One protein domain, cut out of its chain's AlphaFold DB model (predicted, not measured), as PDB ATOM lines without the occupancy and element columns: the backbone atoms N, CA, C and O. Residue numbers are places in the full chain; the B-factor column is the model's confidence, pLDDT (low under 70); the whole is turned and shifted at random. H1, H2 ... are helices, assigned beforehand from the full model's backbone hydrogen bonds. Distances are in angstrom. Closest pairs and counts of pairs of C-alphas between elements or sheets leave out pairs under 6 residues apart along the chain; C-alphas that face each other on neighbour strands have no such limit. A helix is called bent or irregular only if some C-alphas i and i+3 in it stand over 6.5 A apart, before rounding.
ATOM      1  N   LEU A 318     149.602 200.905 274.688       91.62
ATOM      2  CA  LEU A 318     148.400 201.088 275.508       91.62
ATOM      3  C   LEU A 318     147.117 201.120 274.671       91.62
ATOM      4  O   LEU A 318     146.115 200.555 275.109       91.62
ATOM      5  N   LEU A 319     147.138 201.740 273.486       92.00
ATOM      6  CA  LEU A 319     145.974 201.791 272.603       92.00
ATOM      7  C   LEU A 319     145.585 200.398 272.104       92.00
ATOM      8  O   LEU A 319     144.396 200.082 272.047       92.00
ATOM      9  N   ASP A 320     146.577 199.557 271.835       90.75
ATOM     10  CA  ASP A 320     146.385 198.183 271.385       90.75
ATOM     11  C   ASP A 320     145.986 197.232 272.515       90.75
ATOM     12  O   ASP A 320     145.492 196.147 272.233       90.75
ATOM     13  N   ARG A 321     146.131 197.607 273.792       94.44
ATOM     14  CA  ARG A 321     145.639 196.806 274.935       94.44
ATOM     15  C   ARG A 321     144.145 196.992 275.193       94.44
ATOM     16  O   ARG A 321     143.485 196.076 275.684       94.44
ATOM     17  N   VAL A 322     143.597 198.169 274.876       94.25
ATOM     18  CA  VAL A 322     142.188 198.513 275.153       94.25
ATOM     19  C   VAL A 322     141.194 197.544 274.487       94.25
ATOM     20  O   VAL A 322     140.269 197.105 275.178       94.25
ATOM     21  N   PRO A 323     141.359 197.135 273.207       93.94
ATOM     22  CA  PRO A 323     140.494 196.128 272.594       93.94
ATOM     23  C   PRO A 323     140.473 194.784 273.337       93.94
ATOM     24  O   PRO A 323     139.394 194.219 273.510       93.94
ATOM     25  N   ALA A 324     141.617 194.283 273.815       95.12
ATOM     26  CA  ALA A 324     141.717 193.040 274.586       95.12
ATOM     27  C   ALA A 324     140.965 193.167 275.906       95.12
ATOM     28  O   ALA A 324     140.213 192.266 276.270       95.12
ATOM     29  N   THR A 325     141.056 194.322 276.568       96.62
ATOM     30  CA  THR A 325     140.271 194.591 277.779       96.62
ATOM     31  C   THR A 325     138.771 194.583 277.481       96.62
ATOM     32  O   THR A 325     137.986 194.033 278.249       96.62
ATOM     33  N   GLY A 326     138.365 195.135 276.334       95.12
ATOM     34  CA  GLY A 326     136.991 195.029 275.839       95.12
ATOM     35  C   GLY A 326     136.551 193.576 275.629       95.12
ATOM     36  O   GLY A 326     135.458 193.206 276.049       95.12
ATOM     37  N   ARG A 327     137.413 192.729 275.051       95.00
ATOM     38  CA  ARG A 327     137.144 191.288 274.886       95.00
ATOM     39  C   ARG A 327     137.038 190.554 276.217       95.00
ATOM     40  O   ARG A 327     136.125 189.754 276.384       95.00
ATOM     41  N   LEU A 328     137.896 190.861 277.186       95.94
ATOM     42  CA  LEU A 328     137.781 190.319 278.542       95.94
ATOM     43  C   LEU A 328     136.442 190.679 279.190       95.94
ATOM     44  O   LEU A 328     135.822 189.825 279.822       95.94
ATOM     45  N   ALA A 329     135.973 191.916 279.006       95.25
ATOM     46  CA  ALA A 329     134.675 192.346 279.516       95.25
ATOM     47  C   ALA A 329     133.516 191.596 278.837       95.25
ATOM     48  O   ALA A 329     132.621 191.121 279.530       95.25
ATOM     49  N   GLU A 330     133.561 191.408 277.513       93.62
ATOM     50  CA  GLU A 330     132.585 190.577 276.781       93.62
ATOM     51  C   GLU A 330     132.569 189.119 277.270       93.62
ATOM     52  O   GLU A 330     131.522 188.475 277.285       93.62
ATOM     53  N   LEU A 331     133.722 188.597 277.695       93.62
ATOM     54  CA  LEU A 331     133.854 187.255 278.264       93.62
ATOM     55  C   LEU A 331     133.412 187.167 279.736       93.62
ATOM     56  O   LEU A 331     133.401 186.062 280.287       93.62
ATOM     57  N   GLY A 332     133.021 188.287 280.353       93.62
ATOM     58  CA  GLY A 332     132.573 188.363 281.745       93.62
ATOM     59  C   GLY A 332     133.706 188.377 282.773       93.62
ATOM     60  O   GLY A 332     133.470 188.082 283.943       93.62
ATOM     61  N   HIS A 333     134.940 188.691 282.368       95.50
ATOM     62  CA  HIS A 333     136.073 188.741 283.289       95.50
ATOM     63  C   HIS A 333     135.953 189.947 284.235       95.50
ATOM     64  O   HIS A 333     135.934 191.099 283.793       95.50
ATOM     65  N   SER A 334     135.922 189.695 285.545       91.38
ATOM     66  CA  SER A 334     135.617 190.701 286.577       91.38
ATOM     67  C   SER A 334     136.554 191.915 286.553       91.38
ATOM     68  O   SER A 334     136.096 193.053 286.651       91.38
ATOM     69  N   ALA A 335     137.852 191.695 286.333       94.12
ATOM     70  CA  ALA A 335     138.847 192.771 286.306       94.12
ATOM     71  C   ALA A 335     138.726 193.706 285.085       94.12
ATOM     72  O   ALA A 335     139.307 194.790 285.070       94.12
ATOM     73  N   ALA A 336     137.985 193.320 284.040       95.75
ATOM     74  CA  ALA A 336     137.943 194.088 282.798       95.75
ATOM     75  C   ALA A 336     137.300 195.471 282.987       95.75
ATOM     76  O   ALA A 336     137.789 196.462 282.444       95.75
ATOM     77  N   ARG A 337     136.239 195.562 283.803       96.12
ATOM     78  CA  ARG A 337     135.581 196.840 284.116       96.12
ATOM     79  C   ARG A 337     136.539 197.813 284.795       96.12
ATOM     80  O   ARG A 337     136.603 198.977 284.411       96.12
ATOM     81  N   GLU A 338     137.281 197.334 285.787       96.19
ATOM     82  CA  GLU A 338     138.233 198.143 286.552       96.19
ATOM     83  C   GLU A 338     139.374 198.644 285.669       96.19
ATOM     84  O   GLU A 338     139.734 199.818 285.734       96.19
ATOM     85  N   LEU A 339     139.884 197.795 284.774       96.12
ATOM     86  CA  LEU A 339     140.918 198.174 283.813       96.12
ATOM     87  C   LEU A 339     140.434 199.248 282.833       96.12
ATOM     88  O   LEU A 339     141.169 200.196 282.551       96.12
ATOM     89  N   LEU A 340     139.193 199.148 282.346       96.75
ATOM     90  CA  LEU A 340     138.603 200.184 281.493       96.75
ATOM     91  C   LEU A 340     138.382 201.495 282.261       96.75
ATOM     92  O   LEU A 340     138.708 202.559 281.737       96.75
ATOM     93  N   LEU A 341     137.883 201.440 283.502       97.00
ATOM     94  CA  LEU A 341     137.718 202.622 284.359       97.00
ATOM     95  C   LEU A 341     139.060 203.305 284.630       97.00
ATOM     96  O   LEU A 341     139.190 204.511 284.420       97.00
ATOM     97  N   HIS A 342     140.077 202.537 285.023       95.88
ATOM     98  CA  HIS A 342     141.421 203.060 285.237       95.88
ATOM     99  C   HIS A 342     141.990 203.668 283.949       95.88
ATOM    100  O   HIS A 342     142.517 204.779 283.967       95.88
ATOM    101  N   GLY A 343     141.813 202.988 282.813       95.00
ATOM    102  CA  GLY A 343     142.226 203.482 281.504       95.00
ATOM    103  C   GLY A 343     141.556 204.802 281.110       95.00
ATOM    104  O   GLY A 343     142.232 205.677 280.573       95.00
ATOM    105  N   ALA A 344     140.264 204.963 281.413       96.06
ATOM    106  CA  ALA A 344     139.482 206.168 281.137       96.06
ATOM    107  C   ALA A 344     139.834 207.346 282.062       96.06
ATOM    108  O   ALA A 344     139.895 208.486 281.604       96.06
ATOM    109  N   MET A 345     140.063 207.080 283.350       96.44
ATOM    110  CA  MET A 345     140.269 208.113 284.374       96.44
ATOM    111  C   MET A 345     141.732 208.542 284.533       96.44
ATOM    112  O   MET A 345     141.999 209.611 285.081       96.44
ATOM    113  N   ASN A 346     142.690 207.738 284.071       94.69
ATOM    114  CA  ASN A 346     144.104 208.064 284.201       94.69
ATOM    115  C   ASN A 346     144.502 209.188 283.227       94.69
ATOM    116  O   ASN A 346     144.673 208.974 282.027       94.69
ATOM    117  N   ILE A 347     144.683 210.397 283.767       93.50
ATOM    118  CA  ILE A 347     145.036 211.618 283.024       93.50
ATOM    119  C   ILE A 347     146.381 211.480 282.289       93.50
ATOM    120  O   ILE A 347     146.582 212.131 281.264       93.50
ATOM    121  N   SER A 348     147.277 210.608 282.759       95.12
ATOM    122  CA  SER A 348     148.562 210.342 282.107       95.12
ATOM    123  C   SER A 348     148.442 209.496 280.835       95.12
ATOM    124  O   SER A 348     149.372 209.496 280.032       95.12
ATOM    125  N   ASN A 349     147.321 208.798 280.616       94.38
ATOM    126  CA  ASN A 349     147.097 208.052 279.376       94.38
ATOM    127  C   ASN A 349     146.849 208.999 278.193       94.38
ATOM    128  O   ASN A 349     146.269 210.067 278.391       94.38
ATOM    129  N   PRO A 350     147.180 208.606 276.950       95.50
ATOM    130  CA  PRO A 350     146.801 209.365 275.762       95.50
ATOM    131  C   PRO A 350     145.280 209.618 275.687       95.50
ATOM    132  O   PRO A 350     144.498 208.744 276.086       95.50
ATOM    133  N   PRO A 351     144.824 210.778 275.171       96.19
ATOM    134  CA  PRO A 351     143.400 211.071 275.003       96.19
ATOM    135  C   PRO A 351     142.635 209.979 274.248       96.19
ATOM    136  O   PRO A 351     141.516 209.644 274.630       96.19
ATOM    137  N   GLU A 352     143.258 209.381 273.233       95.25
ATOM    138  CA  GLU A 352     142.692 208.319 272.401       95.25
ATOM    139  C   GLU A 352     142.409 207.050 273.213       95.25
ATOM    140  O   GLU A 352     141.355 206.432 273.050       95.25
ATOM    141  N   VAL A 353     143.321 206.687 274.123       95.25
ATOM    142  CA  VAL A 353     143.165 205.547 275.039       95.25
ATOM    143  C   VAL A 353     141.994 205.803 275.982       95.25
ATOM    144  O   VAL A 353     141.107 204.958 276.106       95.25
ATOM    145  N   ARG A 354     141.942 206.993 276.598       97.50
ATOM    146  CA  ARG A 354     140.851 207.360 277.514       97.50
ATOM    147  C   ARG A 354     139.495 207.348 276.813       97.50
ATOM    148  O   ARG A 354     138.545 206.762 277.327       97.50
ATOM    149  N   GLU A 355     139.404 207.961 275.632       96.62
ATOM    150  CA  GLU A 355     138.180 207.995 274.825       96.62
ATOM    151  C   GLU A 355     137.734 206.589 274.419       96.62
ATOM    152  O   GLU A 355     136.543 206.272 274.451       96.62
ATOM    153  N   PHE A 356     138.673 205.719 274.048       96.56
ATOM    154  CA  PHE A 356     138.340 204.347 273.696       96.56
ATOM    155  C   PHE A 356     137.824 203.559 274.909       96.56
ATOM    156  O   PHE A 356     136.775 202.918 274.809       96.56
ATOM    157  N   CYS A 357     138.465 203.684 276.073       96.75
ATOM    158  CA  CYS A 357     137.962 203.088 277.309       96.75
ATOM    159  C   CYS A 357     136.554 203.588 277.670       96.75
ATOM    160  O   CYS A 357     135.688 202.772 277.976       96.75
ATOM    161  N   MET A 358     136.291 204.899 277.578       97.50
ATOM    162  CA  MET A 358     134.957 205.466 277.837       97.50
ATOM    163  C   MET A 358     133.895 204.906 276.887       97.50
ATOM    164  O   MET A 358     132.814 204.529 277.333       97.50
ATOM    165  N   ARG A 359     134.208 204.789 275.589       96.88
ATOM    166  CA  ARG A 359     133.288 204.200 274.602       96.88
ATOM    167  C   ARG A 359     132.992 202.731 274.885       96.88
ATOM    168  O   ARG A 359     131.855 202.302 274.714       96.88
ATOM    169  N   LEU A 360     133.988 201.953 275.310       93.88
ATOM    170  CA  LEU A 360     133.773 200.556 275.691       93.88
ATOM    171  C   LEU A 360     132.942 200.439 276.970       93.88
ATOM    172  O   LEU A 360     132.039 199.611 277.008       93.88
ATOM    173  N   LEU A 361     133.193 201.285 277.974       96.38
ATOM    174  CA  LEU A 361     132.386 201.330 279.196       96.38
ATOM    175  C   LEU A 361     130.917 201.607 278.880       96.38
ATOM    176  O   LEU A 361     130.087 200.812 279.284       96.38
ATOM    177  N   GLN A 362     130.624 202.647 278.090       96.19
ATOM    178  CA  GLN A 362     129.259 202.999 277.663       96.19
ATOM    179  C   GLN A 362     128.556 201.898 276.860       96.19
ATOM    180  O   GLN A 362     127.331 201.867 276.787       96.19
ATOM    181  N   ARG A 363     129.320 201.045 276.170       95.44
ATOM    182  CA  ARG A 363     128.766 199.963 275.349       95.44
ATOM    183  C   ARG A 363     128.475 198.705 276.164       95.44
ATOM    184  O   ARG A 363     127.596 197.938 275.786       95.44
ATOM    185  N   LEU A 364     129.282 198.436 277.187       90.94
ATOM    186  CA  LEU A 364     129.303 197.159 277.905       90.94
ATOM    187  C   LEU A 364     128.588 197.218 279.262       90.94
ATOM    188  O   LEU A 364     128.239 196.162 279.787       90.94
ATOM    189  N   TYR A 365     128.383 198.419 279.811       89.56
ATOM    190  CA  TYR A 365     127.757 198.696 281.107       89.56
ATOM    191  C   TYR A 365     126.836 199.907 280.990       89.56
ATOM    192  O   TYR A 365     125.841 199.935 281.748       89.56
TER     193      TYR A 365
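AT A GLANCE: This is residues 318 to 365 of the 365 residues of an uncharacterized protein of Glycomyces sp. MMG10089 (UniProt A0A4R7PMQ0). This is a small bundle of three helices whose centres make a triangle: the longest helix, H3, and H1 run side by side in the same direction, and H2 runs back slantwise against them, packing on both. The chain goes along H1, turns back through H2 and turns again into H3, so that two helical hairpins share H2. The printed part has 48 residues with three named helices, in the order H1, H2, H3, and no named strand; its class is all helix. It is compact, with a radius of gyration of the C-alphas of 9.4 A, and spans 27 by 18 by 16 A along its three main axes.

IN THESE COORDINATES: H3, the longest helix, holds residues 351 to 364 and measures 20.0 A from its first to its last C-alpha, with C-alpha 351 at (143.400, 211.071, 275.003) and C-alpha 364 at (129.303, 197.159, 277.905). H2 holds residues 335 to 345 and measures 15.5 A. H1 holds residues 318 to 330 and measures 19.0 A, with C-alpha 318 at (148.400, 201.088, 275.508). H1 is neither bent nor irregular, but only just: C-alphas 320 and 323 are 6.4 A apart.

HOW THE PARTS SIT: The three helices form an up-and-down bundle, in which each helix runs against the one before it in the chain. H3 touches H2, with the closest C-alphas, those of Ala 344 and Arg 354, 4.1 A apart. These two form a hairpin, running opposite ways at a steep tilt of 44 degrees. H3 also touches H1, where the closest C-alphas are those of Leu 319 and Val 353, at 5.3 A. H1 and H3 run the same way at a shallow tilt of 7 degrees. H1 touches H2, with the C-alphas of Ala 329 and Ala 336 the closest, at 4.9 A. They form the other hairpin, running opposite ways at a steep tilt of 41 degrees. With 1 of the 3 pairs at a shallow tilt, the helix packing is mostly crossed, but only just. In H2 and H3 every O i to N i+4 pair is within hydrogen-bond range; in H1, 7 of 9 are.

THE WHOLE: The two C-alphas farthest apart are those of Leu 331 and Ser 348, at 27.6 A. The first and last printed C-alphas, those of Leu 318 and Tyr 365, are 21.5 A apart, and Tyr 365 is the chain's last residue. The printed part has no cut. The links from H1 to H2, with 4 residues, and from H2 to H3, with 5 residues, are both tight. The mean pLDDT of the printed part is 94.9, and no printed residue is under 70.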